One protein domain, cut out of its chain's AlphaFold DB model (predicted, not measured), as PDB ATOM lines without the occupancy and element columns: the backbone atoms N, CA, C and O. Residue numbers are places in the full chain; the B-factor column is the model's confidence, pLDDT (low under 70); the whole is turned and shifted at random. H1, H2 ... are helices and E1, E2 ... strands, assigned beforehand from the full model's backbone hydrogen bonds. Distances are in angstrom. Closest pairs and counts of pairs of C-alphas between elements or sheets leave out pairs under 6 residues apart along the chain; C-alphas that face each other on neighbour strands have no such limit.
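Overview. This is residues 4 to 133 and 146 to 164 of the 268 residues of an uncharacterized protein of Nocardia sp. WCH-YHL-001 (UniProt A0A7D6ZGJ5). A strongly twisted sheet of seven strands makes the core of this domain, with helices packed on both faces: H1 and H4 on one, H2 and H3 on the other. The sheet curls round H4, and a long stretch with no named element, residues 98 to 122, links E5 to E6. The printed part has 149 residues, with four named helices and eight named strands in the order H1 E1 E2 E3 H2 E4 H3 E5 E6 E7 H4 E8. The sheet is mixed, in the order E1 E2 E3 E4 E5 E6 E7, and the class is mixed, helices and strands. The whole is compact, with a radius of gyration of the C-alphas of 14.7 A, and its rounded outline spans 42 by 35 by 31 A.

Along the chain. Find C-alpha 4 at (190.049, 62.885, 85.466); from there H1, residues 4 to 18, runs 21.0 A to C-alpha 18. Next come E1, residues 23 to 25, E2, residues 34 to 37, and E3, residues 40 to 46, which is 19.6 A long. Read on to H2, residues 52 to 60, 12.2 A long, and E4, residues 65 to 71, 19.7 A long. H3, residues 79 to 87, is 11.8 A long, and E5, residues 90 to 97, begins with C-alpha 90 at (186.997, 60.136, 103.927) and is 23.1 A long. E6, residues 123 to 133, is the longest strand by residues, 24.2 A from first to last C-alpha, and bends by 87 degrees at residue 130. After the cut, look for E7, residues 146 to 149, then H4, residues 150 to 158, 11.8 A long, and E8, residues 162 to 164, which ends with C-alpha 164 at (184.100, 63.263, 111.068).

Arrangement. Begin at the edge strand E1: E1, E2 and E3 form a meander, each strand the antiparallel neighbour of the one before, with N 24 and O 35 at 2.8 A and N 36 and O 41 at 2.8 A. E3 and E4 are parallel, with N 44 and O 67 at 2.9 A, and E4 and E5 are parallel, with N 91 and O 68 at 2.8 A. E3, H2, E4 and E4, H3, E5 are strand-helix-strand units, two parallel neighbour strands with a helix between, each with a right-handed crossover. The hairpin E5 and E6 is antiparallel, with N 128 and O 92 at 2.8 A, and E6 is antiparallel to the edge strand E7, with N 127 and O 148 at 2.8 A. The helices make three layers with the sheet. H2 is on it at a height over the sheet of 9.2 A, and H3 is on the same face at 9.4 A. H2 touches H3 at a steep tilt of 50 degrees, the same way, the closest C-alphas being those of Phe 52 and Ala 84, 6.2 A apart. On the opposite face, H1 with residues 12 to 16 alone touches H4 at a steep tilt of 60 degrees, the same way; the C-alphas of Thr 15 and Arg 151, 6.0 A apart, are the closest. E8 pairs with no named strand; its closest C-alpha pair with H4 is Arg 162 and Glu 156, 5.1 A apart. In H1, H2, H3 and H4 every O i to N i+4 pair is within hydrogen-bond range.

Size, cuts and confidence. Look at Asp 61 and His 99 for the two C-alphas farthest apart, 42.5 A. Residues 134 to 145 are cut out, and C-alphas 133 and 146 stand 6.3 A apart across the cut. Of the links that are printed whole, E5 to E6 is long, with 25 residues. Mean pLDDT of the printed part is 96.0, and no printed residue is under 70.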
ATOM      1  N   ARG A   4     191.063  63.048  84.420       96.88
ATOM      2  CA  ARG A   4     190.049  62.885  85.466       96.88
ATOM      3  C   ARG A   4     190.485  63.416  86.834       96.88
ATOM      4  O   ARG A   4     189.705  64.091  87.491       96.88
ATOM      5  N   HIS A   5     191.699  63.090  87.290       97.81
ATOM      6  CA  HIS A   5     192.189  63.542  88.603       97.81
ATOM      7  C   HIS A   5     192.314  65.067  88.639       97.81
ATOM      8  O   HIS A   5     191.775  65.684  89.552       97.81
ATOM      9  N   ARG A   6     192.902  65.660  87.591       97.06
ATOM     10  CA  ARG A   6     192.994  67.116  87.433       97.06
ATOM     11  C   ARG A   6     191.618  67.776  87.410       97.06
ATOM     12  O   ARG A   6     191.393  68.705  88.167       97.06
ATOM     13  N   TRP A   7     190.682  67.245  86.628       97.56
ATOM     14  CA  TRP A   7     189.330  67.793  86.536       97.56
ATOM     15  C   TRP A   7     188.607  67.791  87.894       97.56
ATOM     16  O   TRP A   7     188.024  68.794  88.298       97.56
ATOM     17  N   VAL A   8     188.687  66.687  88.650       98.25
ATOM     18  CA  VAL A   8     188.079  66.606  89.992       98.25
ATOM     19  C   VAL A   8     188.761  67.568  90.967       98.25
ATOM     20  O   VAL A   8     188.080  68.209  91.768       98.25
ATOM     21  N   GLN A   9     190.087  67.688  90.900       98.31
ATOM     22  CA  GLN A   9     190.840  68.651  91.699       98.31
ATOM     23  C   GLN A   9     190.402  70.091  91.393       98.31
ATOM     24  O   GLN A   9     190.087  70.839  92.317       98.31
ATOM     25  N   ASP A  10     190.293  70.461  90.119       97.88
ATOM     26  CA  ASP A  10     189.867  71.797  89.696       97.88
ATOM     27  C   ASP A  10     188.427  72.104  90.136       97.88
ATOM     28  O   ASP A  10     188.142  73.214  90.597       97.88
ATOM     29  N   LEU A  11     187.529  71.112  90.092       97.94
ATOM     30  CA  LEU A  11     186.162  71.250  90.594       97.94
ATOM     31  C   LEU A  11     186.128  71.527  92.108       97.94
ATOM     32  O   LEU A  11     185.412  72.427  92.557       97.94
ATOM     33  N   ILE A  12     186.892  70.774  92.907       98.62
ATOM     34  CA  ILE A  12     186.974  70.977  94.364       98.62
ATOM     35  C   ILE A  12     187.594  72.340  94.673       98.62
ATOM     36  O   ILE A  12     187.037  73.093  95.473       98.62
ATOM     37  N   LEU A  13     188.693  72.684  94.002       98.75
ATOM     38  CA  LEU A  13     189.393  73.955  94.161       98.75
ATOM     39  C   LEU A  13     188.465  75.140  93.881       98.75
ATOM     40  O   LEU A  13     188.374  76.066  94.689       98.75
ATOM     41  N   THR A  14     187.760  75.095  92.750       98.44
ATOM     42  CA  THR A  14     186.799  76.127  92.347       98.44
ATOM     43  C   THR A  14     185.680  76.233  93.372       98.44
ATOM     44  O   THR A  14     185.404  77.324  93.862       98.44
ATOM     45  N   THR A  15     185.113  75.102  93.798       98.50
ATOM     46  CA  THR A  15     184.040  75.090  94.800       98.50
ATOM     47  C   THR A  15     184.484  75.712  96.129       98.50
ATOM     48  O   THR A  15     183.736  76.495  96.713       98.50
ATOM     49  N   CYS A  16     185.697  75.414  96.610       98.75
ATOM     50  CA  CYS A  16     186.255  76.042  97.811       98.75
ATOM     51  C   CYS A  16     186.367  77.566  97.658       98.75
ATOM     52  O   CYS A  16     185.940  78.304  98.546       98.75
ATOM     53  N   ARG A  17     186.893  78.045  96.525       98.69
ATOM     54  CA  ARG A  17     187.055  79.483  96.256       98.69
ATOM     55  C   ARG A  17     185.719  80.208  96.162       98.69
ATOM     56  O   ARG A  17     185.563  81.281  96.731       98.69
ATOM     57  N   GLU A  18     184.732  79.608  95.506       98.56
ATOM     58  CA  GLU A  18     183.378  80.164  95.422       98.56
ATOM     59  C   GLU A  18     182.631  80.163  96.768       98.56
ATOM     60  O   GLU A  18     181.624  80.855  96.914       98.56
ATOM     61  N   LEU A  19     183.074  79.361  97.739       98.62
ATOM     62  CA  LEU A  19     182.600  79.404  99.125       98.62
ATOM     63  C   LEU A  19     183.361  80.440  99.977       98.62
ATOM     64  O   LEU A  19     183.040  80.609 101.148       98.62
ATOM     65  N   GLY A  20     184.339  81.145  99.400       98.56
ATOM     66  CA  GLY A  20     185.114  82.191 100.069       98.56
ATOM     67  C   GLY A  20     186.393  81.706 100.755       98.56
ATOM     68  O   GLY A  20     187.059  82.505 101.410       98.56
ATOM     69  N   TYR A  21     186.766  80.433 100.605       98.69
ATOM     70  CA  TYR A  21     187.990  79.898 101.202       98.69
ATOM     71  C   TYR A  21     189.222  80.188 100.340       98.69
ATOM     72  O   TYR A  21     189.191  80.088  99.109       98.69
ATOM     73  N   VAL A  22     190.351  80.459 100.997       98.56
ATOM     74  CA  VAL A  22     191.660  80.515 100.336       98.56
ATOM     75  C   VAL A  22     192.155  79.084 100.128       98.56
ATOM     76  O   VAL A  22     192.550  78.406 101.075       98.56
ATOM     77  N   ALA A  23     192.097  78.625  98.875       98.62
ATOM     78  CA  ALA A  23     192.497  77.282  98.468       98.62
ATOM     79  C   ALA A  23     193.661  77.312  97.458       98.62
ATOM     80  O   ALA A  23     193.588  77.971  96.407       98.62
ATOM     81  N   ILE A  24     194.725  76.581  97.790       98.56
ATOM     82  CA  ILE A  24     195.998  76.490  97.071       98.56
ATOM     83  C   ILE A  24     196.074  75.110  96.403       98.56
ATOM     84  O   ILE A  24     196.058  74.102  97.112       98.56
ATOM     85  N   PRO A  25     196.126  75.023  95.064       98.50
ATOM     86  CA  PRO A  25     196.345  73.751  94.386       98.50
ATOM     87  C   PRO A  25     197.794  73.291  94.561       98.50
ATOM     88  O   PRO A  25     198.701  74.120  94.538       98.50
ATOM     89  N   GLU A  26     197.996  71.977  94.678       97.56
ATOM     90  CA  GLU A  26     199.316  71.330  94.718       97.56
ATOM     91  C   GLU A  26     200.284  71.995  95.713       97.56
ATOM     92  O   GLU A  26     201.433  72.304  95.387       97.56
ATOM     93  N   ASP A  27     199.807  72.250  96.933       97.62
ATOM     94  CA  ASP A  27     200.558  73.004  97.935       97.62
ATOM     95  C   ASP A  27     201.924  72.346  98.228       97.62
ATOM     96  O   ASP A  27     201.974  71.178  98.635       97.62
ATOM     97  N   PRO A  28     203.052  73.060  98.051       96.56
ATOM     98  CA  PRO A  28     204.380  72.458  98.127       96.56
ATOM     99  C   PRO A  28     204.746  71.992  99.540       96.56
ATOM    100  O   PRO A  28     205.485  71.014  99.691       96.56
ATOM    101  N   HIS A  29     204.226  72.660 100.575       97.19
ATOM    102  CA  HIS A  29     204.508  72.321 101.969       97.19
ATOM    103  C   HIS A  29     203.823  71.011 102.347       97.19
ATOM    104  O   HIS A  29     204.485  69.997 102.592       97.19
ATOM    105  N   THR A  30     202.492  70.985 102.321       97.56
ATOM    106  CA  THR A  30     201.680  69.819 102.697       97.56
ATOM    107  C   THR A  30     201.782  68.682 101.684       97.56
ATOM    108  O   THR A  30     201.753  67.510 102.080       97.56
ATOM    109  N   ARG A  31     202.031  69.000 100.406       97.56
ATOM    110  CA  ARG A  31     201.914  68.101  99.243       97.56
ATOM    111  C   ARG A  31     200.491  67.567  99.052       97.56
ATOM    112  O   ARG A  31     200.330  66.419  98.627       97.56
ATOM    113  N   ALA A  32     199.493  68.354  99.444       98.38
ATOM    114  CA  ALA A  32     198.088  68.059  99.202       98.38
ATOM    115  C   ALA A  32     197.711  68.397  97.755       98.38
ATOM    116  O   ALA A  32     198.257  69.341  97.184       98.38
ATOM    117  N   ASP A  33     196.737  67.679  97.191       98.69
ATOM    118  CA  ASP A  33     196.146  68.060  95.901       98.69
ATOM    119  C   ASP A  33     195.551  69.479  95.992       98.69
ATOM    120  O   ASP A  33     195.731  70.302  95.094       98.69
ATOM    121  N   ILE A  34     194.872  69.793  97.103       98.88
ATOM    122  CA  ILE A  34     194.380  71.138  97.424       98.88
ATOM    123  C   ILE A  34     194.568  71.385  98.918       98.88
ATOM    124  O   ILE A  34     194.182  70.556  99.740       98.88
ATOM    125  N   PHE A  35     195.102  72.544  99.280       98.81
ATOM    126  CA  PHE A  35     195.210  72.991 100.663       98.81
ATOM    127  C   PHE A  35     194.320  74.210 100.908       98.81
ATOM    128  O   PHE A  35     194.445  75.221 100.220       98.81
ATOM    129  N   VAL A  36     193.423  74.118 101.886       98.81
ATOM    130  CA  VAL A  36     192.643  75.246 102.412       98.81
ATOM    131  C   VAL A  36     193.385  75.810 103.616       98.81
ATOM    132  O   VAL A  36     193.768  75.047 104.497       98.81
ATOM    133  N   THR A  37     193.611  77.124 103.658       98.25
ATOM    134  CA  THR A  37     194.453  77.733 104.705       98.25
ATOM    135  C   THR A  37     193.737  77.896 106.041       98.25
ATOM    136  O   THR A  37     194.374  77.786 107.084       98.25
ATOM    137  N   ASP A  38     192.432  78.175 106.014       97.25
ATOM    138  CA  ASP A  38     191.599  78.339 107.208       97.25
ATOM    139  C   ASP A  38     190.201  77.726 106.974       97.25
ATOM    140  O   ASP A  38     189.455  78.240 106.136       97.25
ATOM    141  N   PRO A  39     189.856  76.608 107.641       97.69
ATOM    142  CA  PRO A  39     190.737  75.820 108.505       97.69
ATOM    143  C   PRO A  39     191.841  75.120 107.696       97.69
ATOM    144  O   PRO A  39     191.600  74.692 106.564       97.69
ATOM    145  N   ALA A  40     193.025  74.943 108.294       98.38
ATOM    146  CA  ALA A  40     194.169  74.266 107.672       98.38
ATOM    147  C   ALA A  40     193.834  72.808 107.292       98.38
ATOM    148  O   ALA A  40     193.894  71.898 108.122       98.38
ATOM    149  N   THR A  41     193.471  72.586 106.026       98.81
ATOM    150  CA  THR A  41     192.892  71.318 105.555       98.81
ATOM    151  C   THR A  41     193.472  70.901 104.208       98.81
ATOM    152  O   THR A  41     193.338  71.605 103.211       98.81
ATOM    153  N   ALA A  42     194.063  69.712 104.157       98.81
ATOM    154  CA  ALA A  42     194.452  69.008 102.945       98.81
ATOM    155  C   ALA A  42     193.258  68.225 102.373       98.81
ATOM    156  O   ALA A  42     192.746  67.291 102.993       98.81
ATOM    157  N   LEU A  43     192.823  68.580 101.170       98.88
ATOM    158  CA  LEU A  43     191.813  67.859 100.402       98.88
ATOM    159  C   LEU A  43     192.535  67.006  99.354       98.88
ATOM    160  O   LEU A  43     193.272  67.533  98.524       98.88
ATOM    161  N   GLU A  44     192.347  65.690  99.405       98.75
ATOM    162  CA  GLU A  44     193.109  64.724  98.603       98.75
ATOM    163  C   GLU A  44     192.167  63.892  97.720       98.75
ATOM    164  O   GLU A  44     191.223  63.267  98.215       98.75
ATOM    165  N   VAL A  45     192.422  63.851  96.411       98.62
ATOM    166  CA  VAL A  45     191.628  63.108  95.425       98.62
ATOM    167  C   VAL A  45     192.307  61.786  95.110       98.62
ATOM    168  O   VAL A  45     193.459  61.722  94.686       98.62
ATOM    169  N   GLN A  46     191.565  60.688  95.242       97.81
ATOM    170  CA  GLN A  46     192.136  59.361  95.101       97.81
ATOM    171  C   GLN A  46     191.335  58.473  94.135       97.81
ATOM    172  O   GLN A  46     190.221  58.031  94.421       97.81
ATOM    173  N   LEU A  47     191.958  58.169  92.987       97.38
ATOM    174  CA  LEU A  47     191.412  57.314  91.917       97.38
ATOM    175  C   LEU A  47     191.940  55.867  91.945       97.38
ATOM    176  O   LEU A  47     191.610  55.058  91.087       97.38
ATOM    177  N   ARG A  48     192.801  55.533  92.910       96.38
ATOM    178  CA  ARG A  48     193.391  54.193  93.094       96.38
ATOM    179  C   ARG A  48     193.768  53.962  94.558       96.38
ATOM    180  O   ARG A  48     193.940  54.942  95.264       96.38
ATOM    181  N   PRO A  49     193.946  52.732  95.052       97.19
ATOM    182  CA  PRO A  49     194.440  52.518  96.417       97.19
ATOM    183  C   PRO A  49     195.777  53.237  96.701       97.19
ATOM    184  O   PRO A  49     196.578  53.448  95.788       97.19
ATOM    185  N   THR A  50     196.013  53.632  97.955       97.12
ATOM    186  CA  THR A  50     197.244  54.311  98.408       97.12
ATOM    187  C   THR A  50     197.477  54.076  99.907       97.12
ATOM    188  O   THR A  50     196.623  53.508 100.586       97.12
ATOM    189  N   ALA A  51     198.615  54.536 100.431       97.56
ATOM    190  CA  ALA A  51     198.930  54.540 101.859       97.56
ATOM    191  C   ALA A  51     198.193  55.694 102.568       97.56
ATOM    192  O   ALA A  51     198.771  56.735 102.870       97.56
ATOM    193  N   PHE A  52     196.877  55.549 102.749       98.06
ATOM    194  CA  PHE A  52     196.022  56.618 103.279       98.06
ATOM    195  C   PHE A  52     196.449  57.089 104.674       98.06
ATOM    196  O   PHE A  52     196.485  58.293 104.920       98.06
ATOM    197  N   ARG A  53     196.777  56.155 105.576       97.81
ATOM    198  CA  ARG A  53     197.168  56.449 106.962       97.81
ATOM    199  C   ARG A  53     198.474  57.235 107.013       97.81
ATOM    200  O   ARG A  53     198.452  58.375 107.460       97.81
ATOM    201  N   ASP A  54     199.540  56.689 106.434       98.25
ATOM    202  CA  ASP A  54     200.866  57.319 106.405       98.25
ATOM    203  C   ASP A  54     200.813  58.707 105.759       98.25
ATOM    204  O   ASP A  54     201.421  59.665 106.233       98.25
ATOM    205  N   ARG A  55     200.033  58.856 104.676       98.38
ATOM    206  CA  ARG A  55     199.829  60.167 104.054       98.38
ATOM    207  C   ARG A  55     199.078  61.101 104.993       98.38
ATOM    208  O   ARG A  55     199.538  62.220 105.160       98.38
ATOM    209  N   THR A  56     197.992  60.663 105.627       98.44
ATOM    210  CA  THR A  56     197.240  61.481 106.599       98.44
ATOM    211  C   THR A  56     198.139  61.979 107.729       98.44
ATOM    212  O   THR A  56     198.135  63.170 108.029       98.44
ATOM    213  N   GLU A  57     198.944  61.095 108.319       98.31
ATOM    214  CA  GLU A  57     199.917  61.445 109.362       98.31
ATOM    215  C   GLU A  57     200.934  62.462 108.835       98.31
ATOM    216  O   GLU A  57     201.088  63.534 109.410       98.31
ATOM    217  N   SER A  58     201.485  62.231 107.642       98.25
ATOM    218  CA  SER A  58     202.399  63.174 106.995       98.25
ATOM    219  C   SER A  58     201.806  64.575 106.751       98.25
ATOM    220  O   SER A  58     202.571  65.537 106.690       98.25
ATOM    221  N   ARG A  59     200.483  64.731 106.567       98.12
ATOM    222  CA  ARG A  59     199.835  66.057 106.418       98.12
ATOM    223  C   ARG A  59     199.576  66.679 107.781       98.12
ATOM    224  O   ARG A  59     199.807  67.875 107.953       98.12
ATOM    225  N   ARG A  60     199.182  65.860 108.755       98.25
ATOM    226  CA  ARG A  60     199.014  66.282 110.146       98.25
ATOM    227  C   ARG A  60     200.310  66.828 110.731       98.25
ATOM    228  O   ARG A  60     200.283  67.900 111.322       98.25
ATOM    229  N   ASP A  61     201.437  66.159 110.496       98.38
ATOM    230  CA  ASP A  61     202.764  66.610 110.940       98.38
ATOM    231  C   ASP A  61     203.148  67.976 110.352       98.38
ATOM    232  O   ASP A  61     203.983  68.697 110.893       98.38
ATOM    233  N   LYS A  62     202.505  68.358 109.246       98.25
ATOM    234  CA  LYS A  62     202.669  69.648 108.572       98.25
ATOM    235  C   LYS A  62     201.592  70.668 108.946       98.25
ATOM    236  O   LYS A  62     201.555  71.740 108.344       98.25
ATOM    237  N   GLY A  63     200.752  70.349 109.931       97.94
ATOM    238  CA  GLY A  63     199.726  71.230 110.486       97.94
ATOM    239  C   GLY A  63     198.380  71.201 109.762       97.94
ATOM    240  O   GLY A  63     197.603  72.132 109.939       97.94
ATOM    241  N   ALA A  64     198.098  70.177 108.948       98.50
ATOM    242  CA  ALA A  64     196.860  70.090 108.175       98.50
ATOM    243  C   ALA A  64     196.038  68.839 108.512       98.50
ATOM    244  O   ALA A  64     196.544  67.713 108.462       98.50
ATOM    245  N   ASP A  65     194.740  69.016 108.759       98.44
ATOM    246  CA  ASP A  65     193.792  67.901 108.747       98.44
ATOM    247  C   ASP A  65     193.601  67.387 107.316       98.44
ATOM    248  O   ASP A  65     193.762  68.135 106.358       98.44
ATOM    249  N   THR A  66     193.278  66.103 107.130       98.69
ATOM    250  CA  THR A  66     193.132  65.515 105.783       98.69
ATOM    251  C   THR A  66     191.719  65.018 105.532       98.69
ATOM    252  O   THR A  66     191.172  64.281 106.352       98.69
ATOM    253  N   ILE A  67     191.166  65.355 104.365       98.69
ATOM    254  CA  ILE A  67     189.906  64.821 103.846       98.69
ATOM    255  C   ILE A  67     190.178  64.078 102.543       98.69
ATOM    256  O   ILE A  67     190.611  64.666 101.553       98.69
ATOM    257  N   TRP A  68     189.859  62.784 102.522       98.69
ATOM    258  CA  TRP A  68     190.023  61.943 101.339       98.69
ATOM    259  C   TRP A  68     188.746  61.861 100.505       98.69
ATOM    260  O   TRP A  68     187.724  61.330 100.950       98.69
ATOM    261  N   PHE A  69     188.830  62.281  99.250       98.69
ATOM    262  CA  PHE A  69     187.823  62.050  98.221       98.69
ATOM    263  C   PHE A  69     188.208  60.805  97.428       98.69
ATOM    264  O   PHE A  69     189.049  60.839  96.532       98.69
ATOM    265  N   VAL A  70     187.592  59.671  97.757       98.38
ATOM    266  CA  VAL A  70     187.864  58.389  97.101       98.38
ATOM    267  C   VAL A  70     186.837  58.162  95.997       98.38
ATOM    268  O   VAL A  70     185.635  58.127  96.263       98.38
ATOM    269  N   SER A  71     187.278  57.962  94.759       97.62
ATOM    270  CA  SER A  71     186.350  57.715  93.649       97.62
ATOM    271  C   SER A  71     185.492  56.470  93.899       97.62
ATOM    272  O   SER A  71     185.964  55.493  94.478       97.62
ATOM    273  N   HIS A  72     184.229  56.477  93.469       95.19
ATOM    274  CA  HIS A  72     183.282  55.367  93.628       95.19
ATOM    275  C   HIS A  72     183.740  54.030  93.012       95.19
ATOM    276  O   HIS A  72     183.384  52.977  93.540       95.19
ATOM    277  N   ASP A  73     184.543  54.063  91.950       94.25
ATOM    278  CA  ASP A  73     185.039  52.884  91.225       94.25
ATOM    279  C   ASP A  73     186.254  52.214  91.892       94.25
ATOM    280  O   ASP A  73     186.583  51.066  91.592       94.25
ATOM    281  N   VAL A  74     186.894  52.874  92.865       94.44
ATOM    282  CA  VAL A  74     188.025  52.296  93.595       94.44
ATOM    283  C   VAL A  74     187.540  51.100  94.417       94.44
ATOM    284  O   VAL A  74     186.698  51.235  95.309       94.44
ATOM    285  N   ALA A  75     188.079  49.912  94.151       89.56
ATOM    286  CA  ALA A  75     187.557  48.666  94.708       89.56
ATOM    287  C   ALA A  75     187.483  48.671  96.249       89.56
ATOM    288  O   ALA A  75     188.497  48.699  96.943       89.56
ATOM    289  N   TRP A  76     186.266  48.551  96.797       87.44
ATOM    290  CA  TRP A  76     186.028  48.436  98.247       87.44
ATOM    291  C   TRP A  76     186.728  47.228  98.888       87.44
ATOM    292  O   TRP A  76     187.040  47.243 100.075       87.44
ATOM    293  N   ARG A  77     186.973  46.164  98.111       89.56
ATOM    294  CA  ARG A  77     187.664  44.957  98.593       89.56
ATOM    295  C   ARG A  77     189.137  45.209  98.931       89.56
ATOM    296  O   ARG A  77     189.725  44.400  99.639       89.56
ATOM    297  N   ASN A  78     189.723  46.312  98.460       95.88
ATOM    298  CA  ASN A  78     191.074  46.683  98.842       95.88
ATOM    299  C   ASN A  78     191.117  47.098 100.326       95.88
ATOM    300  O   ASN A  78     190.337  47.945 100.766       95.88
ATOM    301  N   ALA A  79     192.038  46.503 101.089       95.31
ATOM    302  CA  ALA A  79     192.126  46.698 102.533       95.31
ATOM    303  C   ALA A  79     192.364  48.165 102.924       95.31
ATOM    304  O   ALA A  79     191.628  48.670 103.769       95.31
ATOM    305  N   SER A  80     193.295  48.855 102.253       96.44
ATOM    306  CA  SER A  80     193.622  50.265 102.530       96.44
ATOM    307  C   SER A  80     192.434  51.201 102.284       96.44
ATOM    308  O   SER A  80     192.174  52.118 103.054       96.44
ATOM    309  N   VAL A  81     191.645  50.931 101.240       96.44
ATOM    310  CA  VAL A  81     190.458  51.723 100.888       96.44
ATOM    311  C   VAL A  81     189.343  51.504 101.908       96.44
ATOM    312  O   VAL A  81     188.675  52.452 102.323       96.44
ATOM    313  N   ARG A  82     189.130  50.248 102.319       94.75
ATOM    314  CA  ARG A  82     188.169  49.903 103.369       94.75
ATOM    315  C   ARG A  82     188.550  50.554 104.694       94.75
ATOM    316  O   ARG A  82     187.678  51.090 105.369       94.75
ATOM    317  N   GLU A  83     189.823  50.500 105.061       94.75
ATOM    318  CA  GLU A  83     190.347  51.149 106.259       94.75
ATOM    319  C   GLU A  83     190.112  52.661 106.209       94.75
ATOM    320  O   GLU A  83     189.465  53.194 107.105       94.75
ATOM    321  N   ALA A  84     190.509  53.333 105.124       95.88
ATOM    322  CA  ALA A  84     190.317  54.773 104.971       95.88
ATOM    323  C   ALA A  84     188.848  55.179 105.159       95.88
ATOM    324  O   ALA A  84     188.535  56.026 105.986       95.88
ATOM    325  N   LEU A  85     187.921  54.492 104.489       94.88
ATOM    326  CA  LEU A  85     186.486  54.786 104.572       94.88
ATOM    327  C   LEU A  85     185.825  54.398 105.904       94.88
ATOM    328  O   LEU A  85     184.657  54.730 106.107       94.88
ATOM    329  N   THR A  86     186.512  53.655 106.774       93.94
ATOM    330  CA  THR A  86     185.989  53.246 108.089       93.94
ATOM    331  C   THR A  86     186.702  53.911 109.258       93.94
ATOM    332  O   THR A  86     186.155  53.909 110.360       93.94
ATOM    333  N   GLN A  87     187.880  54.496 109.055       95.62
ATOM    334  CA  GLN A  87     188.705  55.009 110.150       95.62
ATOM    335  C   GLN A  87     189.209  56.435 109.929       95.62
ATOM    336  O   GLN A  87     189.454  57.133 110.909       95.62
ATOM    337  N   LEU A  88     189.336  56.888 108.682       97.56
ATOM    338  CA  LEU A  88     189.906  58.193 108.353       97.56
ATOM    339  C   LEU A  88     188.836  59.130 107.789       97.56
ATOM    340  O   LEU A  88     187.916  58.640 107.127       97.56
ATOM    341  N   PRO A  89     188.968  60.459 107.955       98.25
ATOM    342  CA  PRO A  89     188.048  61.425 107.362       98.25
ATOM    343  C   PRO A  89     188.027  61.302 105.833       98.25
ATOM    344  O   PRO A  89     188.875  61.823 105.115       98.25
ATOM    345  N   SER A  90     187.050  60.552 105.328       98.00
ATOM    346  CA  SER A  90     186.997  60.136 103.927       98.00
ATOM    347  C   SER A  90     185.564  60.130 103.433       98.00
ATOM    348  O   SER A  90     184.632  59.884 104.202       98.00
ATOM    349  N   ALA A  91     185.367  60.340 102.141       97.56
ATOM    350  CA  ALA A  91     184.082  60.169 101.489       97.56
ATOM    351  C   ALA A  91     184.239  59.554 100.102       97.56
ATOM    352  O   ALA A  91     185.282  59.679  99.458       97.56
ATOM    353  N   ARG A  92     183.186  58.870  99.640       97.19
ATOM    354  CA  ARG A  92     183.111  58.460  98.238       97.19
ATOM    355  C   ARG A  92     182.587  59.609  97.404       97.19
ATOM    356  O   ARG A  92     181.669  60.294  97.850       97.19
ATOM    357  N   PHE A  93     183.090  59.751  96.188       97.56
ATOM    358  CA  PHE A  93     182.505  60.664  95.217       97.56
ATOM    359  C   PHE A  93     182.184  59.973  93.894       97.56
ATOM    360  O   PHE A  93     182.788  58.956  93.545       97.56
ATOM    361  N   LYS A  94     181.219  60.537  93.170       96.94
ATOM    362  CA  LYS A  94     180.898  60.191  91.785       96.94
ATOM    363  C   LYS A  94     180.442  61.445  91.051       96.94
ATOM    364  O   LYS A  94     179.679  62.229  91.625       96.94
ATOM    365  N   ILE A  95     180.891  61.608  89.811       97.19
ATOM    366  CA  ILE A  95     180.436  62.689  88.935       97.19
ATOM    367  C   ILE A  95     179.157  62.264  88.209       97.19
ATOM    368  O   ILE A  95     179.028  61.117  87.771       97.19
ATOM    369  N   TYR A  96     178.180  63.162  88.126       95.44
ATOM    370  CA  TYR A  96     176.911  62.923  87.442       95.44
ATOM    371  C   TYR A  96     176.508  64.116  86.582       95.44
ATOM    372  O   TYR A  96     176.915  65.247  86.844       95.44
ATOM    373  N   ASP A  97     175.690  63.838  85.570       94.75
ATOM    374  CA  ASP A  97     175.027  64.857  84.764       94.75
ATOM    375  C   ASP A  97     173.820  65.411  85.534       94.75
ATOM    376  O   ASP A  97     172.918  64.663  85.915       94.75
ATOM    377  N   ARG A  98     173.792  66.726  85.758       90.75
ATOM    378  CA  ARG A  98     172.723  67.446  86.467       90.75
ATOM    379  C   ARG A  98     171.369  67.376  85.765       90.75
ATOM    380  O   ARG A  98     170.354  67.603  86.420       90.75
ATOM    381  N   HIS A  99     171.342  67.088  84.466       88.44
ATOM    382  CA  HIS A  99     170.106  66.890  83.709       88.44
ATOM    383  C   HIS A  99     169.574  65.462  83.797       88.44
ATOM    384  O   HIS A  99     168.395  65.233  83.524       88.44
ATOM    385  N   ALA A 100     170.413  64.507  84.195       86.12
ATOM    386  CA  ALA A 100     169.996  63.135  84.399       86.12
ATOM    387  C   ALA A 100     169.423  62.945  85.809       86.12
ATOM    388  O   ALA A 100     169.907  63.500  86.798       86.12
ATOM    389  N   GLU A 101     168.403  62.093  85.923       83.19
ATOM    390  CA  GLU A 101     167.963  61.628  87.233       83.19
ATOM    391  C   GLU A 101     169.112  60.857  87.899       83.19
ATOM    392  O   GLU A 101     169.625  59.867  87.368       83.19
ATOM    393  N   TRP A 102     169.516  61.298  89.092       81.25
ATOM    394  CA  TRP A 102     170.527  60.581  89.855       81.25
ATOM    395  C   TRP A 102     169.993  59.221  90.308       81.25
ATOM    396  O   TRP A 102     169.108  59.135  91.167       81.25
ATOM    397  N   ARG A 103     170.634  58.152  89.833       82.31
ATOM    398  CA  ARG A 103     170.496  56.801  90.377       82.31
ATOM    399  C   ARG A 103     171.872  56.250  90.725       82.31
ATOM    400  O   ARG A 103     172.894  56.652  90.174       82.31
ATOM    401  N   ARG A 104     171.921  55.351  91.708       78.31
ATOM    402  CA  ARG A 104     173.192  54.805  92.223       78.31
ATOM    403  C   ARG A 104     173.972  54.055  91.134       78.31
ATOM    404  O   ARG A 104     175.202  54.078  91.128       78.31
ATOM    405  N   ASP A 105     173.235  53.378  90.270       84.31
ATOM    406  CA  ASP A 105     173.667  52.528  89.167       84.31
ATOM    407  C   ASP A 105     173.919  53.288  87.857       84.31
ATOM    408  O   ASP A 105     174.586  52.738  86.984       84.31
ATOM    409  N   THR A 106     173.484  54.549  87.734       86.62
ATOM    410  CA  THR A 106     173.803  55.397  86.571       86.62
ATOM    411  C   THR A 106     175.317  55.432  86.356       86.62
ATOM    412  O   THR A 106     176.029  55.622  87.341       86.62
ATOM    413  N   PRO A 107     175.849  55.269  85.132       90.75
ATOM    414  CA  PRO A 107     177.278  55.425  84.859       90.75
ATOM    415  C   PRO A 107     177.830  56.764  85.365       90.75
ATOM    416  O   PRO A 107     177.093  57.733  85.538       90.75
ATOM    417  N   GLU A 108     179.127  56.815  85.659       94.50
ATOM    418  CA  GLU A 108     179.751  58.096  85.989       94.50
ATOM    419  C   GLU A 108     179.785  58.995  84.756       94.50
ATOM    420  O   GLU A 108     180.120  58.547  83.661       94.50
ATOM    421  N   PHE A 109     179.436  60.262  84.950       95.75
ATOM    422  CA  PHE A 109     179.561  61.267  83.911       95.75
ATOM    423  C   PHE A 109     181.031  61.683  83.784       95.75
ATOM    424  O   PHE A 109     181.664  61.988  84.792       95.75
ATOM    425  N   ALA A 110     181.567  61.670  82.562       95.56
ATOM    426  CA  ALA A 110     182.994  61.832  82.282       95.56
ATOM    427  C   ALA A 110     183.288  63.118  81.480       95.56
ATOM    428  O   ALA A 110     183.703  63.044  80.325       95.56
ATOM    429  N   PRO A 111     183.079  64.315  82.064       95.38
ATOM    430  CA  PRO A 111     183.319  65.587  81.374       95.38
ATOM    431  C   PRO A 111     184.787  65.768  80.958       95.38
ATOM    432  O   PRO A 111     185.067  66.427  79.968       95.38
ATOM    433  N   TRP A 112     185.727  65.120  81.654       95.44
ATOM    434  CA  TRP A 112     187.158  65.162  81.332       95.44
ATOM    435  C   TRP A 112     187.538  64.481  80.006       95.44
ATOM    436  O   TRP A 112     188.674  64.644  79.566       95.44
ATOM    437  N   ASP A 113     186.638  63.704  79.393       93.69
ATOM    438  CA  ASP A 113     186.858  63.123  78.063       93.69
ATOM    439  C   ASP A 113     186.461  64.106  76.935       93.69
ATOM    440  O   ASP A 113     186.822  63.896  75.776       93.69
ATOM    441  N   ASP A 114     185.758  65.202  77.259       90.81
ATOM    442  CA  ASP A 114     185.395  66.270  76.323       90.81
ATOM    443  C   ASP A 114     186.446  67.388  76.316       90.81
ATOM    444  O   ASP A 114     186.510  68.235  77.206       90.81
ATOM    445  N   LEU A 115     187.246  67.439  75.250       86.25
ATOM    446  CA  LEU A 115     188.283  68.461  75.077       86.25
ATOM    447  C   LEU A 115     187.726  69.882  74.894       86.25
ATOM    448  O   LEU A 115     188.484  70.843  75.014       86.25
ATOM    449  N   SER A 116     186.433  70.036  74.583       90.44
ATOM    450  CA  SER A 116     185.818  71.354  74.398       90.44
ATOM    451  C   SER A 116     185.417  72.034  75.712       90.44
ATOM    452  O   SER A 116     185.164  73.240  75.714       90.44
ATOM    453  N   GLY A 117     185.333  71.279  76.818       88.88
ATOM    454  CA  GLY A 117     184.817  71.755  78.108       88.88
ATOM    455  C   GLY A 117     183.315  72.066  78.099       88.88
ATOM    456  O   GLY A 117     182.770  72.587  79.073       88.88
ATOM    457  N   ALA A 118     182.600  71.755  77.014       90.44
ATOM    458  CA  ALA A 118     181.172  72.012  76.910       90.44
ATOM    459  C   ALA A 118     180.377  71.205  77.946       90.44
ATOM    460  O   ALA A 118     179.324  71.668  78.394       90.44
ATOM    461  N   LEU A 119     180.872  70.030  78.342       92.69
ATOM    462  CA  LEU A 119     180.217  69.182  79.335       92.69
ATOM    463  C   LEU A 119     180.372  69.665  80.787       92.69
ATOM    464  O   LEU A 119     179.574  69.258  81.633       92.69
ATOM    465  N   ASP A 120     181.308  70.570  81.088       92.44
ATOM    466  CA  ASP A 120     181.599  70.999  82.467       92.44
ATOM    467  C   ASP A 120     180.383  71.612  83.167       92.44
ATOM    468  O   ASP A 120     180.103  71.311  84.325       92.44
ATOM    469  N   ARG A 121     179.590  72.411  82.442       90.81
ATOM    470  CA  ARG A 121     178.380  73.065  82.980       90.81
ATOM    471  C   ARG A 121     177.301  72.083  83.451       90.81
ATOM    472  O   ARG A 121     176.399  72.467  84.197       90.81
ATOM    473  N   TYR A 122     177.370  70.840  82.982       93.44
ATOM    474  CA  TYR A 122     176.421  69.777  83.298       93.44
ATOM    475  C   TYR A 122     176.926  68.846  84.388       93.44
ATOM    476  O   TYR A 122     176.136  68.088  84.945       93.44
ATOM    477  N   ALA A 123     178.211  68.901  84.714       95.00
ATOM    478  CA  ALA A 123     178.797  68.029  85.704       95.00
ATOM    479  C   ALA A 123     178.538  68.545  87.125       95.00
ATOM    480  O   ALA A 123     178.648  69.734  87.423       95.00
ATOM    481  N   ASP A 124     178.221  67.629  88.029       93.81
ATOM    482  CA  ASP A 124     178.189  67.883  89.467       93.81
ATOM    483  C   ASP A 124     178.743  66.661  90.200       93.81
ATOM    484  O   ASP A 124     178.769  65.543  89.673       93.81
ATOM    485  N   MET A 125     179.222  66.868  91.423       96.88
ATOM    486  CA  MET A 125     179.857  65.824  92.213       96.88
ATOM    487  C   MET A 125     179.014  65.487  93.430       96.88
ATOM    488  O   MET A 125     178.749  66.325  94.296       96.88
ATOM    489  N   ARG A 126     178.642  64.209  93.534       96.38
ATOM    490  CA  ARG A 126     177.911  63.695  94.687       96.38
ATOM    491  C   ARG A 126     178.846  63.014  95.669       96.38
ATOM    492  O   ARG A 126     179.566  62.089  95.305       96.38
ATOM    493  N   ILE A 127     178.759  63.429  96.927       97.56
ATOM    494  CA  ILE A 127     179.493  62.877  98.065       97.56
ATOM    495  C   ILE A 127     178.622  61.850  98.792       97.56
ATOM    496  O   ILE A 127     177.446  62.096  99.072       97.56
ATOM    497  N   LEU A 128     179.181  60.670  99.051       94.56
ATOM    498  CA  LEU A 128     178.452  59.446  99.384       94.56
ATOM    499  C   LEU A 128     179.213  58.567 100.400       94.56
ATOM    500  O   LEU A 128     180.358  58.822 100.770       94.56
ATOM    501  N   ALA A 129     178.564  57.458 100.777       91.56
ATOM    502  CA  ALA A 129     179.053  56.327 101.581       91.56
ATOM    503  C   ALA A 129     179.285  56.586 103.078       91.56
ATOM    504  O   ALA A 129     178.910  55.735 103.891       91.56
ATOM    505  N   THR A 130     179.867  57.726 103.441       96.19
ATOM    506  CA  THR A 130     180.222  58.080 104.827       96.19
ATOM    507  C   THR A 130     179.451  59.292 105.346       96.19
ATOM    508  O   THR A 130     179.736  59.773 106.433       96.19
ATOM    509  N   ILE A 131     178.465  59.789 104.598       97.81
ATOM    510  CA  ILE A 131     177.631  60.915 105.022       97.81
ATOM    511  C   ILE A 131     176.405  60.399 105.769       97.81
ATOM    512  O   ILE A 131     175.686  59.540 105.249       97.81
ATOM    513  N   PHE A 132     176.131  60.970 106.939       98.06
ATOM    514  CA  PHE A 132     174.928  60.685 107.713       98.06
ATOM    515  C   PHE A 132     174.068  61.932 107.900       98.06
ATOM    516  O   PHE A 132     174.584  63.054 107.963       98.06
ATOM    517  N   LYS A 133     172.755  61.717 107.961       97.69
ATOM    518  CA  LYS A 133     171.755  62.736 108.285       97.69
ATOM    519  C   LYS A 133     170.772  62.197 109.307       97.69
ATOM    520  O   LYS A 133     170.503  60.995 109.319       97.69
ATOM    521  N   SER A 146     173.238  58.983 103.831       94.50
ATOM    522  CA  SER A 146     172.733  59.882 102.795       94.50
ATOM    523  C   SER A 146     173.843  60.279 101.814       94.50
ATOM    524  O   SER A 146     174.933  59.705 101.803       94.50
ATOM    525  N   GLY A 147     173.545  61.255 100.960       94.50
ATOM    526  CA  GLY A 147     174.523  61.939 100.124       94.50
ATOM    527  C   GLY A 147     174.331  63.452 100.143       94.50
ATOM    528  O   GLY A 147     173.289  63.962 100.579       94.50
ATOM    529  N   LEU A 148     175.344  64.161  99.661       96.94
ATOM    530  CA  LEU A 148     175.376  65.616  99.515       96.94
ATOM    531  C   LEU A 148     175.980  65.995  98.162       96.94
ATOM    532  O   LEU A 148     176.715  65.200  97.580       96.94
ATOM    533  N   SER A 149     175.683  67.198  97.675       96.88
ATOM    534  CA  SER A 149     176.524  67.817  96.650       96.88
ATOM    535  C   SER A 149     177.876  68.191  97.257       96.88
ATOM    536  O   SER A 149     177.975  68.425  98.468       96.88
ATOM    537  N   LEU A 150     178.907  68.280  96.422       98.19
ATOM    538  CA  LEU A 150     180.237  68.725  96.831       98.19
ATOM    539  C   LEU A 150     180.192  70.072  97.552       98.19
ATOM    540  O   LEU A 150     180.711  70.184  98.658       98.19
ATOM    541  N   ARG A 151     179.510  71.063  96.964       98.38
ATOM    542  CA  ARG A 151     179.382  72.401  97.549       98.38
ATOM    543  C   ARG A 151     178.837  72.358  98.971       98.38
ATOM    544  O   ARG A 151     179.446  72.930  99.864       98.38
ATOM    545  N   LYS A 152     177.727  71.648  99.196       98.50
ATOM    546  CA  LYS A 152     177.130  71.549 100.535       98.50
ATOM    547  C   LYS A 152     178.032  70.788 101.509       98.50
ATOM    548  O   LYS A 152     178.085  71.130 102.682       98.50
ATOM    549  N   PHE A 153     178.724  69.754 101.035       98.69
ATOM    550  CA  PHE A 153     179.666  69.010 101.866       98.69
ATOM    551  C   PHE A 153     180.845  69.882 102.317       98.69
ATOM    552  O   PHE A 153     181.124  69.925 103.510       98.69
ATOM    553  N   LEU A 154     181.500  70.593 101.394       98.75
ATOM    554  CA  LEU A 154     182.624  71.474 101.717       98.75
ATOM    555  C   LEU A 154     182.202  72.637 102.610       98.75
ATOM    556  O   LEU A 154     182.891  72.909 103.583       98.75
ATOM    557  N   ASP A 155     181.064  73.270 102.319       98.75
ATOM    558  CA  ASP A 155     180.517  74.347 103.147       98.75
ATOM    559  C   ASP A 155     180.319  73.889 104.598       98.75
ATOM    560  O   ASP A 155     180.857  74.488 105.525       98.75
ATOM    561  N   GLU A 156     179.631  72.761 104.806       98.69
ATOM    562  CA  GLU A 156     179.368  72.245 106.151       98.69
ATOM    563  C   GLU A 156     180.641  71.752 106.862       98.69
ATOM    564  O   GLU A 156     180.744  71.902 108.078       98.69
ATOM    565  N   VAL A 157     181.597  71.146 106.149       98.56
ATOM    566  CA  VAL A 157     182.816  70.605 106.772       98.56
ATOM    567  C   VAL A 157     183.824  71.703 107.098       98.56
ATOM    568  O   VAL A 157     184.303  71.756 108.229       98.56
ATOM    569  N   LEU A 158     184.119  72.597 106.152       98.62
ATOM    570  CA  LEU A 158     185.105  73.662 106.349       98.62
ATOM    571  C   LEU A 158     184.607  74.731 107.334       98.62
ATOM    572  O   LEU A 158     185.404  75.268 108.094       98.62
ATOM    573  N   SER A 159     183.291  74.964 107.427       98.44
ATOM    574  CA  SER A 159     182.709  75.814 108.483       98.44
ATOM    575  C   SER A 159     182.605  75.120 109.849       98.44
ATOM    576  O   SER A 159     182.166  75.722 110.830       98.44
ATOM    577  N   GLY A 160     182.957  73.833 109.937       98.25
ATOM    578  CA  GLY A 160     182.919  73.050 111.171       98.25
ATOM    579  C   GLY A 160     181.528  72.584 111.613       98.25
ATOM    580  O   GLY A 160     181.418  71.940 112.659       98.25
ATOM    581  N   GLN A 161     180.472  72.853 110.834       98.50
ATOM    582  CA  GLN A 161     179.109  72.385 111.118       98.50
ATOM    583  C   GLN A 161     178.983  70.859 111.032       98.50
ATOM    584  O   GLN A 161     178.191  70.259 111.764       98.50
ATOM    585  N   ARG A 162     179.738  70.235 110.121       98.38
ATOM    586  CA  ARG A 162     179.820  68.788 109.916       98.38
ATOM    587  C   ARG A 162     181.223  68.305 110.254       98.38
ATOM    588  O   ARG A 162     182.200  68.804 109.713       98.38
ATOM    589  N   ARG A 163     181.322  67.287 111.108       98.31
ATOM    590  CA  ARG A 163     182.606  66.701 111.515       98.31
ATOM    591  C   ARG A 163     182.645  65.209 111.250       98.31
ATOM    592  O   ARG A 163     181.606  64.548 111.192       98.31
ATOM    593  N   TRP A 164     183.857  64.694 111.076       98.38
ATOM    594  CA  TRP A 164     184.100  63.263 111.068       98.38
ATOM    595  C   TRP A 164     183.969  62.729 112.489       98.38
ATOM    596  O   TRP A 164     184.648  63.202 113.397       98.38
TER     597      TRP A 164